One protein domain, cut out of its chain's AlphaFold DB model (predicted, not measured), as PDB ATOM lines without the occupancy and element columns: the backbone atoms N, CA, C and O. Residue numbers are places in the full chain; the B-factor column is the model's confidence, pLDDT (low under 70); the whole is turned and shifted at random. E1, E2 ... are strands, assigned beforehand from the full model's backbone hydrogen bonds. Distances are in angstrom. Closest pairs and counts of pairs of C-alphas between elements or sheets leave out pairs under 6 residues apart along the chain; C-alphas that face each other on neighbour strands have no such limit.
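What this domain is: This is residues 198 to 279 and 288 to 345 of the 345 residues of an uncharacterized protein of Grifola frondosa (UniProt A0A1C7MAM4). Two strongly twisted sheets, E1 E2 E3 E4 and E5 E6 E7 E10, lie face to face as a sandwich, their strands running almost along each other. The small hairpin of E8 and E9 sits by the side of the sandwich, next to E7 of the one sheet and E4 of the other, and the chain crosses between the sheets at the link from E4 to E5. The printed part has 140 residues, with no named helix and ten named strands, E1 to E10 in order along the chain; the class is all strand, and each sheet is antiparallel. The whole is compact, with a radius of gyration of the C-alphas of 15.7 A and spans of 50 by 35 by 25 A.

How they stand to each other: Begin with E1, residues 198 to 201, and its neighbour E2, residues 214 to 222: they form an antiparallel hairpin, with N 198 and O 217 2.8 A apart. Go on to E3, residues 225 to 234, in a hairpin with E2, where N 220 and O 227 are 2.8 A apart. E4, residues 238 to 246, forms a hairpin with E3, with N 240 and O 232 2.8 A apart. These four make a meander, each strand the antiparallel neighbour of the one before, with E1 and E4 as edge strands. A tight link leads to E5, residues 251 to 260, which forms a hairpin with E6, residues 266 to 274; there N 256 and O 269 are 2.8 A apart. Beyond the cut, E7, residues 295 to 303, is antiparallel to E6, with N 303 and O 266 2.8 A apart. E10, residues 335 to 337, is the edge strand beside E7, at 123 degrees between their directions, and N 298 and O 337 are 2.8 A apart. The two sheets form a sandwich, face to face, with facing parts 10.8 A centre to centre and best planes 10 degrees apart. Look between them at the closest C-alphas of E3 and E5, those of Gly 226 and Asn 252, 6.1 A apart; E2 and E5 are near each other, with 11 pairs within 10 A. The hairpin of E8, residues 309 to 311, and E9, residues 317 to 320, has N 318 and O 310 2.8 A apart. The closest C-alphas of E7 and E8 are those of Ser 303 and Trp 310, 4.6 A apart, and those of E4 and E9 are of Tyr 245 and Ala 319, 7.1 A apart. E1 and E7 are apart, and so are E9 and E10.

Where its parts are: Find C-alpha 198 at (-19.299, -35.434, -39.190), where E1 begins. E2 then runs 25.7 A from C-alpha 214 to C-alpha 222, E3 29.8 A from 225 to 234, and E4 23.4 A from 238 to 246. E5 starts at C-alpha 251, at (-2.483, -36.771, -51.287), runs 26.4 A and bends by 53 degrees at residue 256. E6 runs 26.0 A from 266 to 274; E7 runs 24.5 A from 295 to 303 and bends by 50 degrees at residue 298. The shorter E8, E9 and E10 follow, and E10 ends at C-alpha 337, at (1.713, -48.748, -38.942).

The domain as a whole: The C-alphas farthest apart are those of Arg 236 and Glu 344, 56.2 A. Residues 280 to 287 are not printed, and C-alphas 279 and 288 are 11.5 A apart across this cut. The links E1 to E2 and E9 to E10 are long, with 12 and 14 residues. Mean pLDDT of the printed part is 87.6; residues 288 to 289 and 336 to 345 are under 70. Residue 345 is the chain's last.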
ATOM      1  N   ARG A 198     -19.308 -34.633 -40.428       91.06
ATOM      2  CA  ARG A 198     -19.299 -35.434 -39.190       91.06
ATOM      3  C   ARG A 198     -19.532 -34.534 -37.972       91.06
ATOM      4  O   ARG A 198     -18.746 -33.628 -37.713       91.06
ATOM      5  N   PHE A 199     -20.593 -34.765 -37.200       91.81
ATOM      6  CA  PHE A 199     -20.780 -34.101 -35.899       91.81
ATOM      7  C   PHE A 199     -20.319 -34.995 -34.749       91.81
ATOM      8  O   PHE A 199     -20.503 -36.206 -34.808       91.81
ATOM      9  N   LEU A 200     -19.826 -34.389 -33.666       92.44
ATOM     10  CA  LEU A 200     -19.605 -35.070 -32.389       92.44
ATOM     11  C   LEU A 200     -20.264 -34.286 -31.255       92.44
ATOM     12  O   LEU A 200     -20.162 -33.061 -31.188       92.44
ATOM     13  N   SER A 201     -20.850 -34.994 -30.292       91.25
ATOM     14  CA  SER A 201     -21.186 -34.412 -28.989       91.25
ATOM     15  C   SER A 201     -19.957 -34.358 -28.079       91.25
ATOM     16  O   SER A 201     -19.474 -35.409 -27.659       91.25
ATOM     17  N   ILE A 202     -19.523 -33.166 -27.659       93.69
ATOM     18  CA  ILE A 202     -18.451 -33.019 -26.660       93.69
ATOM     19  C   ILE A 202     -18.945 -33.617 -25.323       93.69
ATOM     20  O   ILE A 202     -20.013 -33.222 -24.837       93.69
ATOM     21  N   PRO A 203     -18.256 -34.605 -24.716       90.56
ATOM     22  CA  PRO A 203     -18.687 -35.199 -23.451       90.56
ATOM     23  C   PRO A 203     -18.682 -34.172 -22.314       90.56
ATOM     24  O   PRO A 203     -17.787 -33.342 -22.220       90.56
ATOM     25  N   SER A 204     -19.639 -34.262 -21.386       86.50
ATOM     26  CA  SER A 204     -19.753 -33.316 -20.260       86.50
ATOM     27  C   SER A 204     -18.634 -33.424 -19.210       86.50
ATOM     28  O   SER A 204     -18.646 -32.687 -18.228       86.50
ATOM     29  N   SER A 205     -17.704 -34.367 -19.378       84.94
ATOM     30  CA  SER A 205     -16.441 -34.460 -18.639       84.94
ATOM     31  C   SER A 205     -15.329 -33.596 -19.245       84.94
ATOM     32  O   SER A 205     -14.368 -33.289 -18.545       84.94
ATOM     33  N   VAL A 206     -15.444 -33.193 -20.516       87.94
ATOM     34  CA  VAL A 206     -14.439 -32.384 -21.215       87.94
ATOM     35  C   VAL A 206     -14.687 -30.910 -20.922       87.94
ATOM     36  O   VAL A 206     -15.759 -30.372 -21.203       87.94
ATOM     37  N   HIS A 207     -13.694 -30.239 -20.345       75.88
ATOM     38  CA  HIS A 207     -13.819 -28.838 -19.954       75.88
ATOM     39  C   HIS A 207     -13.608 -27.898 -21.155       75.88
ATOM     40  O   HIS A 207     -12.527 -27.339 -21.350       75.88
ATOM     41  N   SER A 208     -14.660 -27.674 -21.946       78.69
ATOM     42  CA  SER A 208     -14.659 -26.608 -22.954       78.69
ATOM     43  C   SER A 208     -14.571 -25.227 -22.291       78.69
ATOM     44  O   SER A 208     -15.451 -24.833 -21.527       78.69
ATOM     45  N   THR A 209     -13.518 -24.467 -22.597       79.25
ATOM     46  CA  THR A 209     -13.310 -23.095 -22.093       79.25
ATOM     47  C   THR A 209     -14.250 -22.068 -22.729       79.25
ATOM     48  O   THR A 209     -14.566 -21.063 -22.097       79.25
ATOM     49  N   SER A 210     -14.735 -22.330 -23.945       84.25
ATOM     50  CA  SER A 210     -15.767 -21.546 -24.640       84.25
ATOM     51  C   SER A 210     -17.194 -21.890 -24.200       84.25
ATOM     52  O   SER A 210     -18.127 -21.164 -24.542       84.25
ATOM     53  N   GLY A 211     -17.385 -22.995 -23.468       92.50
ATOM     54  CA  GLY A 211     -18.707 -23.569 -23.206       92.50
ATOM     55  C   GLY A 211     -19.328 -24.260 -24.427       92.50
ATOM     56  O   GLY A 211     -20.547 -24.417 -24.479       92.50
ATOM     57  N   SER A 212     -18.510 -24.645 -25.411       95.75
ATOM     58  CA  SER A 212     -18.956 -25.395 -26.584       95.75
ATOM     59  C   SER A 212     -19.356 -26.827 -26.232       95.75
ATOM     60  O   SER A 212     -18.723 -27.451 -25.380       95.75
ATOM     61  N   ASP A 213     -20.378 -27.361 -26.907       95.19
ATOM     62  CA  ASP A 213     -20.894 -28.713 -26.645       95.19
ATOM     63  C   ASP A 213     -21.031 -29.637 -27.867       95.19
ATOM     64  O   ASP A 213     -21.248 -30.839 -27.687       95.19
ATOM     65  N   LEU A 214     -20.793 -29.129 -29.081       95.81
ATOM     66  CA  LEU A 214     -20.563 -29.941 -30.281       95.81
ATOM     67  C   LEU A 214     -19.218 -29.609 -30.932       95.81
ATOM     68  O   LEU A 214     -18.775 -28.457 -30.902       95.81
ATOM     69  N   LEU A 215     -18.638 -30.607 -31.596       96.56
ATOM     70  CA  LEU A 215     -17.721 -30.416 -32.719       96.56
ATOM     71  C   LEU A 215     -18.460 -30.693 -34.033       96.56
ATOM     72  O   LEU A 215     -19.398 -31.496 -34.080       96.56
ATOM     73  N   PHE A 216     -18.004 -30.056 -35.102       96.69
ATOM     74  CA  PHE A 216     -18.332 -30.411 -36.475       96.69
ATOM     75  C   PHE A 216     -17.052 -30.431 -37.297       96.69
ATOM     76  O   PHE A 216     -16.213 -29.533 -37.185       96.69
ATOM     77  N   GLU A 217     -16.924 -31.470 -38.101       96.06
ATOM     78  CA  GLU A 217     -15.815 -31.700 -39.005       96.06
ATOM     79  C   GLU A 217     -16.350 -31.985 -40.409       96.06
ATOM     80  O   GLU A 217     -17.464 -32.494 -40.581       96.06
ATOM     81  N   PHE A 218     -15.581 -31.581 -41.416       95.00
ATOM     82  CA  PHE A 218     -15.771 -31.987 -42.802       95.00
ATOM     83  C   PHE A 218     -14.495 -31.753 -43.608       95.00
ATOM     84  O   PHE A 218     -13.695 -30.867 -43.285       95.00
ATOM     85  N   ARG A 219     -14.358 -32.488 -44.715       94.88
ATOM     86  CA  ARG A 219     -13.328 -32.220 -45.718       94.88
ATOM     87  C   ARG A 219     -13.766 -31.079 -46.630       94.88
ATOM     88  O   ARG A 219     -14.909 -31.054 -47.085       94.88
ATOM     89  N   VAL A 220     -12.842 -30.183 -46.949       95.62
ATOM     90  CA  VAL A 220     -12.955 -29.108 -47.938       95.62
ATOM     91  C   VAL A 220     -11.976 -29.396 -49.066       95.62
ATOM     92  O   VAL A 220     -10.782 -29.535 -48.822       95.62
ATOM     93  N   GLY A 221     -12.448 -29.451 -50.308       89.62
ATOM     94  CA  GLY A 221     -11.593 -29.667 -51.474       89.62
ATOM     95  C   GLY A 221     -11.575 -31.111 -51.978       89.62
ATOM     96  O   GLY A 221     -12.340 -31.978 -51.543       89.62
ATOM     97  N   ARG A 222     -10.718 -31.342 -52.975       79.69
ATOM     98  CA  ARG A 222     -10.786 -32.495 -53.885       79.69
ATOM     99  C   ARG A 222      -9.686 -33.527 -53.620       79.69
ATOM    100  O   ARG A 222      -8.784 -33.310 -52.813       79.69
ATOM    101  N   SER A 223      -9.728 -34.629 -54.365       72.75
ATOM    102  CA  SER A 223      -8.650 -35.624 -54.405       72.75
ATOM    103  C   SER A 223      -7.273 -34.973 -54.631       72.75
ATOM    104  O   SER A 223      -7.091 -34.187 -55.563       72.75
ATOM    105  N   GLY A 224      -6.319 -35.279 -53.750       74.94
ATOM    106  CA  GLY A 224      -4.945 -34.766 -53.722       74.94
ATOM    107  C   GLY A 224      -4.730 -33.379 -53.116       74.94
ATOM    108  O   GLY A 224      -3.584 -33.022 -52.854       74.94
ATOM    109  N   LEU A 225      -5.799 -32.596 -52.937       81.94
ATOM    110  CA  LEU A 225      -5.793 -31.215 -52.438       81.94
ATOM    111  C   LEU A 225      -7.119 -30.967 -51.702       81.94
ATOM    112  O   LEU A 225      -8.026 -30.296 -52.208       81.94
ATOM    113  N   GLY A 226      -7.259 -31.621 -50.553       90.00
ATOM    114  CA  GLY A 226      -8.469 -31.602 -49.745       90.00
ATOM    115  C   GLY A 226      -8.124 -31.772 -48.275       90.00
ATOM    116  O   GLY A 226      -7.397 -32.699 -47.915       90.00
ATOM    117  N   ASP A 227      -8.661 -30.863 -47.477       95.50
ATOM    118  CA  ASP A 227      -8.244 -30.544 -46.119       95.50
ATOM    119  C   ASP A 227      -9.383 -30.820 -45.141       95.50
ATOM    120  O   ASP A 227     -10.526 -30.464 -45.433       95.50
ATOM    121  N   ASP A 228      -9.097 -31.381 -43.970       96.69
ATOM    122  CA  ASP A 228     -10.119 -31.621 -42.949       96.69
ATOM    123  C   ASP A 228     -10.134 -30.468 -41.924       96.69
ATOM    124  O   ASP A 228      -9.108 -30.098 -41.333       96.69
ATOM    125  N   TRP A 229     -11.314 -29.866 -41.739       97.88
ATOM    126  CA  TRP A 229     -11.523 -28.639 -40.959       97.88
ATOM    127  C   TRP A 229     -12.406 -28.879 -39.737       97.88
ATOM    128  O   TRP A 229     -13.458 -29.506 -39.844       97.88
ATOM    129  N   LEU A 230     -12.017 -28.311 -38.593       98.00
ATOM    130  CA  LEU A 230     -12.730 -28.429 -37.322       98.00
ATOM    131  C   LEU A 230     -13.372 -27.116 -36.863       98.00
ATOM    132  O   LEU A 230     -12.776 -26.034 -36.935       98.00
ATOM    133  N   TYR A 231     -14.578 -27.247 -36.313       98.19
ATOM    134  CA  TYR A 231     -15.403 -26.169 -35.773       98.19
ATOM    135  C   TYR A 231     -16.056 -26.613 -34.453       98.19
ATOM    136  O   TYR A 231     -16.486 -27.761 -34.336       98.19
ATOM    137  N   THR A 232     -16.205 -25.716 -33.475       97.62
ATOM    138  CA  THR A 232     -17.033 -25.946 -32.275       97.62
ATOM    139  C   THR A 232     -18.364 -25.203 -32.358       97.62
ATOM    140  O   THR A 232     -18.433 -24.117 -32.932       97.62
ATOM    141  N   TYR A 233     -19.418 -25.747 -31.745       98.12
ATOM    142  CA  TYR A 233     -20.671 -25.025 -31.498       98.12
ATOM    143  C   TYR A 233     -20.774 -24.614 -30.035       98.12
ATOM    144  O   TYR A 233     -20.683 -25.465 -29.147       98.12
ATOM    145  N   THR A 234     -21.035 -23.333 -29.783       97.06
ATOM    146  CA  THR A 234     -21.413 -22.836 -28.457       97.06
ATOM    147  C   THR A 234     -22.922 -22.561 -28.424       97.06
ATOM    148  O   THR A 234     -23.392 -21.720 -29.201       97.06
ATOM    149  N   PRO A 235     -23.687 -23.211 -27.520       95.75
ATOM    150  CA  PRO A 235     -25.142 -23.079 -27.428       95.75
ATOM    151  C   PRO A 235     -25.616 -21.623 -27.388       95.75
ATOM    152  O   PRO A 235     -25.085 -20.827 -26.610       95.75
ATOM    153  N   ARG A 236     -26.624 -21.282 -28.201       94.00
ATOM    154  CA  ARG A 236     -27.136 -19.912 -28.479       94.00
ATOM    155  C   ARG A 236     -26.150 -18.893 -29.070       94.00
ATOM    156  O   ARG A 236     -26.602 -17.832 -29.493       94.00
ATOM    157  N   ASN A 237     -24.849 -19.177 -29.130       94.94
ATOM    158  CA  ASN A 237     -23.842 -18.233 -29.630       94.94
ATOM    159  C   ASN A 237     -23.466 -18.482 -31.099       94.94
ATOM    160  O   ASN A 237     -23.173 -17.523 -31.808       94.94
ATOM    161  N   GLY A 238     -23.490 -19.735 -31.564       96.25
ATOM    162  CA  GLY A 238     -23.124 -20.099 -32.937       96.25
ATOM    163  C   GLY A 238     -21.875 -20.977 -33.027       96.25
ATOM    164  O   GLY A 238     -21.415 -21.539 -32.030       96.25
ATOM    165  N   TRP A 239     -21.350 -21.113 -34.241       98.31
ATOM    166  CA  TRP A 239     -20.127 -21.855 -34.529       98.31
ATOM    167  C   TRP A 239     -18.875 -20.987 -34.389       98.31
ATOM    168  O   TRP A 239     -18.908 -19.766 -34.535       98.31
ATOM    169  N   THR A 240     -17.743 -21.626 -34.124       97.62
ATOM    170  CA  THR A 240     -16.412 -21.015 -34.125       97.62
ATOM    171  C   THR A 240     -15.434 -21.976 -34.794       97.62
ATOM    172  O   THR A 240     -15.424 -23.165 -34.491       97.62
ATOM    173  N   GLN A 241     -14.633 -21.474 -35.732       97.44
ATOM    174  CA  GLN A 241     -13.564 -22.240 -36.374       97.44
ATOM    175  C   GLN A 241     -12.457 -22.551 -35.358       97.44
ATOM    176  O   GLN A 241     -11.988 -21.648 -34.667       97.44
ATOM    177  N   ILE A 242     -12.010 -23.808 -35.313       97.44
ATOM    178  CA  ILE A 242     -10.731 -24.195 -34.695       97.44
ATOM    179  C   ILE A 242      -9.623 -24.073 -35.746       97.44
ATOM    180  O   ILE A 242      -8.599 -23.441 -35.506       97.44
ATOM    181  N   GLY A 243      -9.866 -24.629 -36.937       97.38
ATOM    182  CA  GLY A 243      -8.982 -24.537 -38.095       97.38
ATOM    183  C   GLY A 243      -8.825 -25.868 -38.826       97.38
ATOM    184  O   GLY A 243      -9.524 -26.844 -38.548       97.38
ATOM    185  N   ARG A 244      -7.897 -25.885 -39.778       96.94
ATOM    186  CA  ARG A 244      -7.475 -27.073 -40.519       96.94
ATOM    187  C   ARG A 244      -6.563 -27.924 -39.643       96.94
ATOM    188  O   ARG A 244      -5.578 -27.397 -39.122       96.94
ATOM    189  N   TYR A 245      -6.872 -29.208 -39.483       97.38
ATOM    190  CA  TYR A 245      -6.062 -30.123 -38.667       97.38
ATOM    191  C   TYR A 245      -5.327 -31.182 -39.493       97.38
ATOM    192  O   TYR A 245      -4.244 -31.598 -39.088       97.38
ATOM    193  N   LEU A 246      -5.839 -31.531 -40.677       96.94
ATOM    194  CA  LEU A 246      -5.147 -32.309 -41.709       96.94
ATOM    195  C   LEU A 246      -5.122 -31.500 -43.013       96.94
ATOM    196  O   LEU A 246      -6.133 -30.907 -43.390       96.94
ATOM    197  N   GLU A 247      -3.977 -31.466 -43.695       95.00
ATOM    198  CA  GLU A 247      -3.802 -30.810 -45.001       95.00
ATOM    199  C   GLU A 247      -3.409 -31.827 -46.085       95.00
ATOM    200  O   GLU A 247      -2.543 -32.682 -45.873       95.00
ATOM    201  N   GLY A 248      -4.047 -31.733 -47.256       89.56
ATOM    202  CA  GLY A 248      -3.779 -32.604 -48.403       89.56
ATOM    203  C   GLY A 248      -2.604 -32.106 -49.246       89.56
ATOM    204  O   GLY A 248      -2.712 -31.081 -49.918       89.56
ATOM    205  N   VAL A 249      -1.481 -32.838 -49.255       88.88
ATOM    206  CA  VAL A 249      -0.215 -32.385 -49.872       88.88
ATOM    207  C   VAL A 249       0.169 -33.288 -51.050       88.88
ATOM    208  O   VAL A 249       1.097 -34.088 -50.970       88.88
ATOM    209  N   ASN A 250      -0.556 -33.163 -52.168       83.94
ATOM    210  CA  ASN A 250      -0.552 -34.125 -53.290       83.94
ATOM    211  C   ASN A 250      -1.020 -35.536 -52.880       83.94
ATOM    212  O   ASN A 250      -0.724 -36.529 -53.540       83.94
ATOM    213  N   ASN A 251      -1.779 -35.606 -51.793       87.06
ATOM    214  CA  ASN A 251      -2.483 -36.771 -51.287       87.06
ATOM    215  C   ASN A 251      -3.686 -36.272 -50.458       87.06
ATOM    216  O   ASN A 251      -3.911 -35.063 -50.351       87.06
ATOM    217  N   ASN A 252      -4.479 -37.168 -49.875       89.44
ATOM    218  CA  ASN A 252      -5.400 -36.803 -48.793       89.44
ATOM    219  C   ASN A 252      -5.228 -37.748 -47.614       89.44
ATOM    220  O   ASN A 252      -4.988 -38.940 -47.813       89.44
ATOM    221  N   ALA A 253      -5.478 -37.238 -46.412       92.12
ATOM    222  CA  ALA A 253      -5.947 -38.081 -45.329       92.12
ATOM    223  C   ALA A 253      -7.381 -38.564 -45.622       92.12
ATOM    224  O   ALA A 253      -8.205 -37.848 -46.192       92.12
ATOM    225  N   TYR A 254      -7.684 -39.793 -45.219       91.19
ATOM    226  CA  TYR A 254      -9.041 -40.323 -45.142       91.19
ATOM    227  C   TYR A 254      -9.263 -40.821 -43.714       91.19
ATOM    228  O   TYR A 254      -8.818 -41.918 -43.369       91.19
ATOM    229  N   ILE A 255      -9.893 -39.995 -42.869       92.81
ATOM    230  CA  ILE A 255     -10.099 -40.342 -41.457       92.81
ATOM    231  C   ILE A 255     -11.120 -41.477 -41.287       92.81
ATOM    232  O   ILE A 255     -12.180 -41.493 -41.923       92.81
ATOM    233  N   ASN A 256     -10.821 -42.396 -40.369       89.12
ATOM    234  CA  ASN A 256     -11.763 -43.409 -39.892       89.12
ATOM    235  C   ASN A 256     -12.872 -42.780 -39.039       89.12
ATOM    236  O   ASN A 256     -13.990 -43.287 -39.011       89.12
ATOM    237  N   GLY A 257     -12.552 -41.691 -38.336       89.19
ATOM    238  CA  GLY A 257     -13.429 -40.998 -37.401       89.19
ATOM    239  C   GLY A 257     -12.659 -40.130 -36.416       89.19
ATOM    240  O   GLY A 257     -11.428 -40.155 -36.373       89.19
ATOM    241  N   LEU A 258     -13.425 -39.387 -35.627       93.38
ATOM    242  CA  LEU A 258     -12.975 -38.608 -34.483       93.38
ATOM    243  C   LEU A 258     -13.727 -39.126 -33.251       93.38
ATOM    244  O   LEU A 258     -14.944 -39.287 -33.310       93.38
ATOM    245  N   ASP A 259     -13.027 -39.364 -32.145       93.19
ATOM    246  CA  ASP A 259     -13.603 -39.950 -30.926       93.19
ATOM    247  C   ASP A 259     -13.018 -39.316 -29.659       93.19
ATOM    248  O   ASP A 259     -11.867 -38.883 -29.644       93.19
ATOM    249  N   PHE A 260     -13.785 -39.288 -28.569       94.69
ATOM    250  CA  PHE A 260     -13.300 -38.817 -27.267       94.69
ATOM    251  C   PHE A 260     -12.917 -39.981 -26.347       94.69
ATOM    252  O   PHE A 260     -13.719 -40.889 -26.122       94.69
ATOM    253  N   ASP A 261     -11.726 -39.926 -25.744       94.06
ATOM    254  CA  ASP A 261     -11.338 -40.884 -24.704       94.06
ATOM    255  C   ASP A 261     -11.945 -40.563 -23.324       94.06
ATOM    256  O   ASP A 261     -12.588 -39.535 -23.096       94.06
ATOM    257  N   VAL A 262     -11.711 -41.461 -22.362       91.75
ATOM    258  CA  VAL A 262     -12.204 -41.341 -20.979       91.75
ATOM    259  C   VAL A 262     -11.631 -40.148 -20.198       91.75
ATOM    260  O   VAL A 262     -12.185 -39.792 -19.159       91.75
ATOM    261  N   ASN A 263     -10.545 -39.535 -20.676       91.62
ATOM    262  CA  ASN A 263      -9.922 -38.343 -20.094       91.62
ATOM    263  C   ASN A 263     -10.411 -37.050 -20.771       91.62
ATOM    264  O   ASN A 263     -10.224 -35.969 -20.218       91.62
ATOM    265  N   GLY A 264     -11.045 -37.160 -21.943       93.44
ATOM    266  CA  GLY A 264     -11.529 -36.041 -22.742       93.44
ATOM    267  C   GLY A 264     -10.615 -35.611 -23.887       93.44
ATOM    268  O   GLY A 264     -10.890 -34.576 -24.491       93.44
ATOM    269  N   ASN A 265      -9.568 -36.376 -24.211       95.88
ATOM    270  CA  ASN A 265      -8.785 -36.115 -25.420       95.88
ATOM    271  C   ASN A 265      -9.602 -36.504 -26.658       95.88
ATOM    272  O   ASN A 265     -10.256 -37.549 -26.660       95.88
ATOM    273  N   LEU A 266      -9.522 -35.694 -27.709       97.25
ATOM    274  CA  LEU A 266     -10.059 -35.972 -29.039       97.25
ATOM    275  C   LEU A 266      -9.013 -36.761 -29.840       97.25
ATOM    276  O   LEU A 266      -7.904 -36.277 -30.030       97.25
ATOM    277  N   HIS A 267      -9.343 -37.957 -30.311       96.81
ATOM    278  CA  HIS A 267      -8.465 -38.835 -31.091       96.81
ATOM    279  C   HIS A 267      -8.924 -38.902 -32.545       96.81
ATOM    280  O   HIS A 267     -10.124 -38.882 -32.809       96.81
ATOM    281  N   THR A 268      -7.982 -39.040 -33.476       96.06
ATOM    282  CA  THR A 268      -8.251 -39.343 -34.889       96.06
ATOM    283  C   THR A 268      -7.270 -40.390 -35.415       96.06
ATOM    284  O   THR A 268      -6.138 -40.507 -34.937       96.06
ATOM    285  N   THR A 269      -7.708 -41.158 -36.411       94.62
ATOM    286  CA  THR A 269      -6.843 -42.042 -37.203       94.62
ATOM    287  C   THR A 269      -7.227 -41.962 -38.670       94.62
ATOM    288  O   THR A 269      -8.409 -41.821 -38.991       94.62
ATOM    289  N   TRP A 270      -6.249 -42.086 -39.559       94.06
ATOM    290  CA  TRP A 270      -6.463 -42.013 -41.002       94.06
ATOM    291  C   TRP A 270      -5.513 -42.927 -41.769       94.06
ATOM    292  O   TRP A 270      -4.524 -43.416 -41.234       94.06
ATOM    293  N   THR A 271      -5.825 -43.134 -43.043       92.75
ATOM    294  CA  THR A 271      -4.866 -43.616 -44.047       92.75
ATOM    295  C   THR A 271      -4.610 -42.483 -45.030       92.75
ATOM    296  O   THR A 271      -5.550 -41.732 -45.322       92.75
ATOM    297  N   TYR A 272      -3.403 -42.359 -45.571       91.69
ATOM    298  CA  TYR A 272      -3.165 -41.461 -46.699       91.69
ATOM    299  C   TYR A 272      -3.569 -42.134 -48.020       91.69
ATOM    300  O   TYR A 272      -3.622 -43.360 -48.121       91.69
ATOM    301  N   ARG A 273      -3.884 -41.331 -49.041       90.38
ATOM    302  CA  ARG A 273      -4.047 -41.785 -50.430       90.38
ATOM    303  C   ARG A 273      -3.297 -40.866 -51.381       90.38
ATOM    304  O   ARG A 273      -3.686 -39.704 -51.516       90.38
ATOM    305  N   ASP A 274      -2.301 -41.406 -52.073       88.12
ATOM    306  CA  ASP A 274      -1.537 -40.685 -53.095       88.12
ATOM    307  C   ASP A 274      -2.420 -40.235 -54.271       88.12
ATOM    308  O   ASP A 274      -3.282 -40.979 -54.760       88.12
ATOM    309  N   TYR A 275      -2.180 -39.009 -54.744       86.06
ATOM    310  CA  TYR A 275      -2.906 -38.430 -55.872       86.06
ATOM    311  C   TYR A 275      -2.262 -38.761 -57.220       86.06
ATOM    312  O   TYR A 275      -1.125 -38.384 -57.517       86.06
ATOM    313  N   VAL A 276      -3.053 -39.371 -58.096       82.31
ATOM    314  CA  VAL A 276      -2.755 -39.547 -59.516       82.31
ATOM    315  C   VAL A 276      -3.477 -38.462 -60.310       82.31
ATOM    316  O   VAL A 276      -4.673 -38.223 -60.131       82.31
ATOM    317  N   ASN A 277      -2.749 -37.800 -61.214       79.94
ATOM    318  CA  ASN A 277      -3.281 -36.657 -61.949       79.94
ATOM    319  C   ASN A 277      -4.464 -37.029 -62.863       79.94
ATOM    320  O   ASN A 277      -4.291 -37.725 -63.861       79.94
ATOM    321  N   ASP A 278      -5.639 -36.484 -62.549       75.19
ATOM    322  CA  ASP A 278      -6.910 -36.730 -63.234       75.19
ATOM    323  C   ASP A 278      -7.299 -35.679 -64.288       75.19
ATOM    324  O   ASP A 278      -8.372 -35.766 -64.888       75.19
ATOM    325  N   THR A 279      -6.432 -34.696 -64.551       73.69
ATOM    326  CA  THR A 279      -6.725 -33.564 -65.448       73.69
ATOM    327  C   THR A 279      -7.251 -34.022 -66.817       73.69
ATOM    328  O   THR A 279      -6.508 -34.559 -67.638       73.69
ATOM    329  N   GLY A 288     -12.101 -43.946 -60.093       59.19
ATOM    330  CA  GLY A 288     -11.119 -43.099 -60.786       59.19
ATOM    331  C   GLY A 288      -9.675 -43.586 -60.560       59.19
ATOM    332  O   GLY A 288      -9.473 -44.533 -59.809       59.19
ATOM    333  N   PRO A 289      -8.646 -42.918 -61.123       68.75
ATOM    334  CA  PRO A 289      -7.231 -43.238 -60.872       68.75
ATOM    335  C   PRO A 289      -6.769 -42.882 -59.442       68.75
ATOM    336  O   PRO A 289      -5.636 -43.162 -59.064       68.75
ATOM    337  N   ASN A 290      -7.651 -42.246 -58.666       76.38
ATOM    338  CA  ASN A 290      -7.512 -41.920 -57.250       76.38
ATOM    339  C   ASN A 290      -8.301 -42.921 -56.381       76.38
ATOM    340  O   ASN A 290      -9.006 -42.523 -55.447       76.38
ATOM    341  N   GLY A 291      -8.259 -44.210 -56.733       76.31
ATOM    342  CA  GLY A 291      -8.980 -45.284 -56.055       76.31
ATOM    343  C   GLY A 291      -8.319 -45.753 -54.747       76.31
ATOM    344  O   GLY A 291      -7.248 -45.272 -54.366       76.31
ATOM    345  N   PRO A 292      -8.972 -46.669 -54.006       80.50
ATOM    346  CA  PRO A 292      -8.471 -47.186 -52.730       80.50
ATOM    347  C   PRO A 292      -7.180 -48.011 -52.851       80.50
ATOM    348  O   PRO A 292      -6.521 -48.246 -51.845       80.50
ATOM    349  N   GLU A 293      -6.793 -48.434 -54.052       84.06
ATOM    350  CA  GLU A 293      -5.505 -49.072 -54.341       84.06
ATOM    351  C   GLU A 293      -4.291 -48.158 -54.102       84.06
ATOM    352  O   GLU A 293      -3.197 -48.668 -53.873       84.06
ATOM    353  N   ASN A 294      -4.492 -46.834 -54.079       86.06
ATOM    354  CA  ASN A 294      -3.469 -45.852 -53.706       86.06
ATOM    355  C   ASN A 294      -3.456 -45.548 -52.192       86.06
ATOM    356  O   ASN A 294      -2.742 -44.640 -51.769       86.06
ATOM    357  N   ASN A 295      -4.272 -46.224 -51.365       89.00
ATOM    358  CA  ASN A 295      -4.219 -46.040 -49.911       89.00
ATOM    359  C   ASN A 295      -2.913 -46.616 -49.342       89.00
ATOM    360  O   ASN A 295      -2.558 -47.764 -49.618       89.00
ATOM    361  N   HIS A 296      -2.260 -45.860 -48.466       89.25
ATOM    362  CA  HIS A 296      -1.085 -46.289 -47.716       89.25
ATOM    363  C   HIS A 296      -1.139 -45.798 -46.264       89.25
ATOM    364  O   HIS A 296      -1.868 -44.864 -45.923       89.25
ATOM    365  N   ASP A 297      -0.337 -46.465 -45.433       88.75
ATOM    366  CA  ASP A 297      -0.141 -46.184 -44.010       88.75
ATOM    367  C   ASP A 297      -1.410 -46.230 -43.136       88.75
ATOM    368  O   ASP A 297      -2.528 -46.480 -43.587       88.75
ATOM    369  N   MET A 298      -1.196 -46.101 -41.831       91.00
ATOM    370  CA  MET A 298      -2.210 -45.981 -40.794       91.00
ATOM    371  C   MET A 298      -1.646 -45.048 -39.725       91.00
ATOM    372  O   MET A 298      -0.751 -45.416 -38.956       91.00
ATOM    373  N   ASP A 299      -2.169 -43.833 -39.702       94.12
ATOM    374  CA  ASP A 299      -1.713 -42.723 -38.883       94.12
ATOM    375  C   ASP A 299      -2.644 -42.469 -37.691       94.12
ATOM    376  O   ASP A 299      -3.816 -42.858 -37.677       94.12
ATOM    377  N   PHE A 300      -2.104 -41.802 -36.674       95.19
ATOM    378  CA  PHE A 300      -2.771 -41.479 -35.420       95.19
ATOM    379  C   PHE A 300      -2.340 -40.106 -34.890       95.19
ATOM    380  O   PHE A 300      -1.154 -39.766 -34.883       95.19
ATOM    381  N   ALA A 301      -3.299 -39.353 -34.353       97.38
ATOM    382  CA  ALA A 301      -3.040 -38.160 -33.555       97.38
ATOM    383  C   ALA A 301      -4.128 -37.960 -32.493       97.38
ATOM    384  O   ALA A 301      -5.267 -38.403 -32.659       97.38
ATOM    385  N   PHE A 302      -3.797 -37.238 -31.421       97.69
ATOM    386  CA  PHE A 302      -4.776 -36.811 -30.420       97.69
ATOM    387  C   PHE A 302      -4.608 -35.342 -30.023       97.69
ATOM    388  O   PHE A 302      -3.523 -34.775 -30.144       97.69
ATOM    389  N   SER A 303      -5.676 -34.736 -29.516       97.62
ATOM    390  CA  SER A 303      -5.730 -33.356 -29.045       97.62
ATOM    391  C   SER A 303      -6.348 -33.275 -27.639       97.62
ATOM    392  O   SER A 303      -7.446 -33.793 -27.423       97.62
ATOM    393  N   PRO A 304      -5.690 -32.608 -26.671       95.81
ATOM    394  CA  PRO A 304      -6.212 -32.385 -25.323       95.81
ATOM    395  C   PRO A 304      -7.088 -31.119 -25.215       95.81
ATOM    396  O   PRO A 304      -7.611 -30.820 -24.144       95.81
ATOM    397  N   ASP A 305      -7.215 -30.342 -26.296       95.38
ATOM    398  CA  ASP A 305      -7.772 -28.983 -26.321       95.38
ATOM    399  C   ASP A 305      -8.796 -28.791 -27.461       95.38
ATOM    400  O   ASP A 305      -8.835 -27.763 -28.142       95.38
ATOM    401  N   LEU A 306      -9.660 -29.803 -27.633       94.94
ATOM    402  CA  LEU A 306     -10.778 -29.854 -28.593       94.94
ATOM    403  C   LEU A 306     -10.379 -29.748 -30.078       94.94
ATOM    404  O   LEU A 306     -11.225 -29.458 -30.916       94.94
ATOM    405  N   GLY A 307      -9.121 -30.030 -30.412       96.19
ATOM    406  CA  GLY A 307      -8.577 -29.988 -31.771       96.19
ATOM    407  C   GLY A 307      -7.675 -28.786 -32.056       96.19
ATOM    408  O   GLY A 307      -7.282 -28.612 -33.205       96.19
ATOM    409  N   THR A 308      -7.350 -27.955 -31.058       96.75
ATOM    410  CA  THR A 308      -6.540 -26.739 -31.258       96.75
ATOM    411  C   THR A 308      -5.070 -27.084 -31.502       96.75
ATOM    412  O   THR A 308      -4.466 -26.608 -32.463       96.75
ATOM    413  N   THR A 309      -4.495 -27.956 -30.674       97.69
ATOM    414  CA  THR A 309      -3.170 -28.554 -30.856       97.69
ATOM    415  C   THR A 309      -3.278 -30.070 -30.930       97.69
ATOM    416  O   THR A 309      -4.112 -30.680 -30.260       97.69
ATOM    417  N   TRP A 310      -2.422 -30.688 -31.745       98.12
ATOM    418  CA  TRP A 310      -2.385 -32.144 -31.911       98.12
ATOM    419  C   TRP A 310      -1.017 -32.705 -31.574       98.12
ATOM    420  O   TRP A 310       0.013 -32.079 -31.844       98.12
ATOM    421  N   LEU A 311      -1.020 -33.906 -31.005       97.88
ATOM    422  CA  LEU A 311       0.150 -34.629 -30.548       97.88
ATOM    423  C   LEU A 311       0.194 -36.039 -31.146       97.88
ATOM    424  O   LEU A 311      -0.836 -36.682 -31.356       97.88
ATOM    425  N   ASN A 312       1.414 -36.517 -31.386       94.62
ATOM    426  CA  ASN A 312       1.678 -37.901 -31.768       94.62
ATOM    427  C   ASN A 312       1.678 -38.851 -30.552       94.62
ATOM    428  O   ASN A 312       1.600 -38.430 -29.394       94.62
ATOM    429  N   ASN A 313       1.842 -40.151 -30.808       89.06
ATOM    430  CA  ASN A 313       1.933 -41.200 -29.781       89.06
ATOM    431  C   ASN A 313       3.119 -41.045 -28.789       89.06
ATOM    432  O   ASN A 313       3.153 -41.734 -27.768       89.06
ATOM    433  N   TRP A 314       4.057 -40.123 -29.038       92.69
ATOM    434  CA  TRP A 314       5.161 -39.765 -28.138       92.69
ATOM    435  C   TRP A 314       4.898 -38.487 -27.319       92.69
ATOM    436  O   TRP A 314       5.780 -38.049 -26.580       92.69
ATOM    437  N   ASN A 315       3.690 -37.915 -27.389       93.88
ATOM    438  CA  ASN A 315       3.300 -36.639 -26.767       93.88
ATOM    439  C   ASN A 315       4.106 -35.429 -27.283       93.88
ATOM    440  O   ASN A 315       4.340 -34.467 -26.549       93.88
ATOM    441  N   GLN A 316       4.540 -35.453 -28.543       95.56
ATOM    442  CA  GLN A 316       5.155 -34.302 -29.208       95.56
ATOM    443  C   GLN A 316       4.082 -33.548 -30.000       95.56
ATOM    444  O   GLN A 316       3.308 -34.183 -30.713       95.56
ATOM    445  N   LYS A 317       4.041 -32.209 -29.910       96.88
ATOM    446  CA  LYS A 317       3.122 -31.388 -30.717       96.88
ATOM    447  C   LYS A 317       3.499 -31.493 -32.200       96.88
ATOM    448  O   LYS A 317       4.607 -31.103 -32.566       96.88
ATOM    449  N   ILE A 318       2.569 -31.967 -33.025       97.19
ATOM    450  CA  ILE A 318       2.711 -32.122 -34.483       97.19
ATOM    451  C   ILE A 318       1.861 -31.134 -35.293       97.19
ATOM    452  O   ILE A 318       2.105 -30.991 -36.487       97.19
ATOM    453  N   ALA A 319       0.906 -30.444 -34.656       97.56
ATOM    454  CA  ALA A 319       0.104 -29.380 -35.264       97.56
ATOM    455  C   ALA A 319      -0.364 -28.337 -34.231       97.56
ATOM    456  O   ALA A 319      -0.481 -28.627 -33.034       97.56
ATOM    457  N   ASN A 320      -0.658 -27.126 -34.702       97.62
ATOM    458  CA  ASN A 320      -1.437 -26.107 -34.003       97.62
ATOM    459  C   ASN A 320      -2.310 -25.351 -35.014       97.62
ATOM    460  O   ASN A 320      -1.811 -24.528 -35.783       97.62
ATOM    461  N   CYS A 321      -3.615 -25.602 -34.977       96.19
ATOM    462  CA  CYS A 321      -4.593 -24.999 -35.876       96.19
ATOM    463  C   CYS A 321      -4.676 -23.473 -35.708       96.19
ATOM    464  O   CYS A 321      -4.911 -22.771 -36.688       96.19
ATOM    465  N   ALA A 322      -4.398 -22.952 -34.506       92.38
ATOM    466  CA  ALA A 322      -4.362 -21.514 -34.233       92.38
ATOM    467  C   ALA A 322      -3.101 -20.803 -34.774       92.38
ATOM    468  O   ALA A 322      -3.119 -19.583 -34.920       92.38
ATOM    469  N   ASP A 323      -2.035 -21.551 -35.094       96.19
ATOM    470  CA  ASP A 323      -0.832 -21.043 -35.783       96.19
ATOM    471  C   ASP A 323      -0.876 -21.331 -37.306       96.19
ATOM    472  O   ASP A 323       0.145 -21.193 -37.979       96.19
ATOM    473  N   GLU A 324      -2.015 -21.803 -37.838       95.88
ATOM    474  CA  GLU A 324      -2.179 -22.322 -39.212       95.88
ATOM    475  C   GLU A 324      -1.198 -23.464 -39.575       95.88
ATOM    476  O   GLU A 324      -0.813 -23.641 -40.730       95.88
ATOM    477  N   GLN A 325      -0.809 -24.280 -38.586       96.88
ATOM    478  CA  GLN A 325       0.105 -25.421 -38.732       96.88
ATOM    479  C   GLN A 325      -0.663 -26.751 -38.607       96.88
ATOM    480  O   GLN A 325      -0.770 -27.260 -37.490       96.88
ATOM    481  N   PRO A 326      -1.222 -27.317 -39.693       96.81
ATOM    482  CA  PRO A 326      -1.914 -28.609 -39.673       96.81
ATOM    483  C   PRO A 326      -0.942 -29.799 -39.619       96.81
ATOM    484  O   PRO A 326       0.272 -29.651 -39.772       96.81
ATOM    485  N   ILE A 327      -1.487 -31.005 -39.445       96.94
ATOM    486  CA  ILE A 327      -0.772 -32.258 -39.687       96.94
ATOM    487  C   ILE A 327      -0.640 -32.455 -41.206       96.94
ATOM    488  O   ILE A 327      -1.622 -32.368 -41.946       96.94
ATOM    489  N   VAL A 328       0.576 -32.756 -41.655       93.69
ATOM    490  CA  VAL A 328       0.938 -33.042 -43.054       93.69
ATOM    491  C   VAL A 328       1.654 -34.399 -43.136       93.69
ATOM    492  O   VAL A 328       2.141 -34.873 -42.111       93.69
ATOM    493  N   PRO A 329       1.818 -35.019 -44.324       87.69
ATOM    494  CA  PRO A 329       2.448 -36.346 -44.453       87.69
ATOM    495  C   PRO A 329       3.894 -36.454 -43.930       87.69
ATOM    496  O   PRO A 329       4.416 -37.551 -43.766       87.69
ATOM    497  N   VAL A 330       4.561 -35.321 -43.682       86.44
ATOM    498  CA  VAL A 330       5.916 -35.242 -43.106       86.44
ATOM    499  C   VAL A 330       5.931 -34.892 -41.607       86.44
ATOM    500  O   VAL A 330       7.005 -34.696 -41.031       86.44
ATOM    501  N   SER A 331       4.769 -34.798 -40.952       85.31
ATOM    502  CA  SER A 331       4.660 -34.552 -39.510       85.31
ATOM    503  C   SER A 331       5.165 -35.761 -38.717       85.31
ATOM    504  O   SER A 331       4.613 -36.856 -38.779       85.31
ATOM    505  N   ALA A 332       6.236 -35.570 -37.947       78.31
ATOM    506  CA  ALA A 332       6.956 -36.674 -37.318       78.31
ATOM    507  C   ALA A 332       6.091 -37.493 -36.336       78.31
ATOM    508  O   ALA A 332       5.586 -36.968 -35.344       78.31
ATOM    509  N   GLY A 333       6.003 -38.808 -36.559       72.69
ATOM    510  CA  GLY A 333       5.428 -39.767 -35.608       72.69
ATOM    511  C   GLY A 333       3.909 -39.956 -35.654       72.69
ATOM    512  O   GLY A 333       3.381 -40.611 -34.758       72.69
ATOM    513  N   SER A 334       3.200 -39.422 -36.656       73.19
ATOM    514  CA  SER A 334       1.788 -39.776 -36.884       73.19
ATOM    515  C   SER A 334       1.624 -41.254 -37.268       73.19
ATOM    516  O   SER A 334       0.731 -41.929 -36.758       73.19
ATOM    517  N   GLN A 335       2.523 -41.768 -38.112       79.75
ATOM    518  CA  GLN A 335       2.493 -43.122 -38.665       79.75
ATOM    519  C   GLN A 335       2.601 -44.177 -37.548       79.75
ATOM    520  O   GLN A 335       3.644 -44.337 -36.909       79.75
ATOM    521  N   PHE A 336       1.515 -44.917 -37.310       67.88
ATOM    522  CA  PHE A 336       1.435 -45.970 -36.292       67.88
ATOM    523  C   PHE A 336       1.787 -47.347 -36.873       67.88
ATOM    524  O   PHE A 336       2.416 -48.176 -36.215       67.88
ATOM    525  N   LEU A 337       1.389 -47.582 -38.123       59.09
ATOM    526  CA  LEU A 337       1.713 -48.748 -38.942       59.09
ATOM    527  C   LEU A 337       1.889 -48.269 -40.383       59.09
ATOM    528  O   LEU A 337       1.063 -47.513 -40.881       59.09
ATOM    529  N   GLY A 338       2.942 -48.711 -41.066       52.84
ATOM    530  CA  GLY A 338       3.225 -48.213 -42.405       52.84
ATOM    531  C   GLY A 338       4.341 -48.952 -43.123       52.84
ATOM    532  O   GLY A 338       5.068 -49.750 -42.522       52.84
ATOM    533  N   TYR A 339       4.470 -48.696 -44.424       41.91
ATOM    534  CA  TYR A 339       5.579 -49.232 -45.208       41.91
ATOM    535  C   TYR A 339       6.799 -48.330 -45.024       41.91
ATOM    536  O   TYR A 339       6.882 -47.247 -45.599       41.91
ATOM    537  N   LEU A 340       7.790 -48.809 -44.268       39.81
ATOM    538  CA  LEU A 340       9.136 -48.242 -44.314       39.81
ATOM    539  C   LEU A 340       9.743 -48.521 -45.694       39.81
ATOM    540  O   LEU A 340      10.447 -49.511 -45.896       39.81
ATOM    541  N   SER A 341       9.460 -47.632 -46.646       39.97
ATOM    542  CA  SER A 341      10.250 -47.499 -47.864       39.97
ATOM    543  C   SER A 341      11.686 -47.199 -47.445       39.97
ATOM    544  O   SER A 341      11.977 -46.132 -46.904       39.97
ATOM    545  N   THR A 342      12.584 -48.165 -47.635       37.62
ATOM    546  CA  THR A 342      14.007 -48.020 -47.307       37.62
ATOM    547  C   THR A 342      14.697 -47.173 -48.373       37.62
ATOM    548  O   THR A 342      15.472 -47.686 -49.179       37.62
ATOM    549  N   GLY A 343      14.367 -45.880 -48.400       34.53
ATOM    550  CA  GLY A 343      15.091 -44.881 -49.173       34.53
ATOM    551  C   GLY A 343      16.521 -44.751 -48.654       34.53
ATOM    552  O   GLY A 343      16.745 -44.650 -47.448       34.53
ATOM    553  N   GLU A 344      17.484 -44.791 -49.567       35.97
ATOM    554  CA  GLU A 344      18.897 -44.570 -49.257       35.97
ATOM    555  C   GLU A 344      19.144 -43.079 -48.939       35.97
ATOM    556  O   GLU A 344      18.477 -42.206 -49.498       35.97
ATOM    557  N   PHE A 345      20.076 -42.808 -48.015       39.00
ATOM    558  CA  PHE A 345      20.480 -41.461 -47.571       39.00
ATOM    559  C   PHE A 345      21.579 -40.855 -48.459       39.00
ATOM    560  O   PHE A 345      22.489 -41.617 -48.858       39.00
TER     561      PHE A 345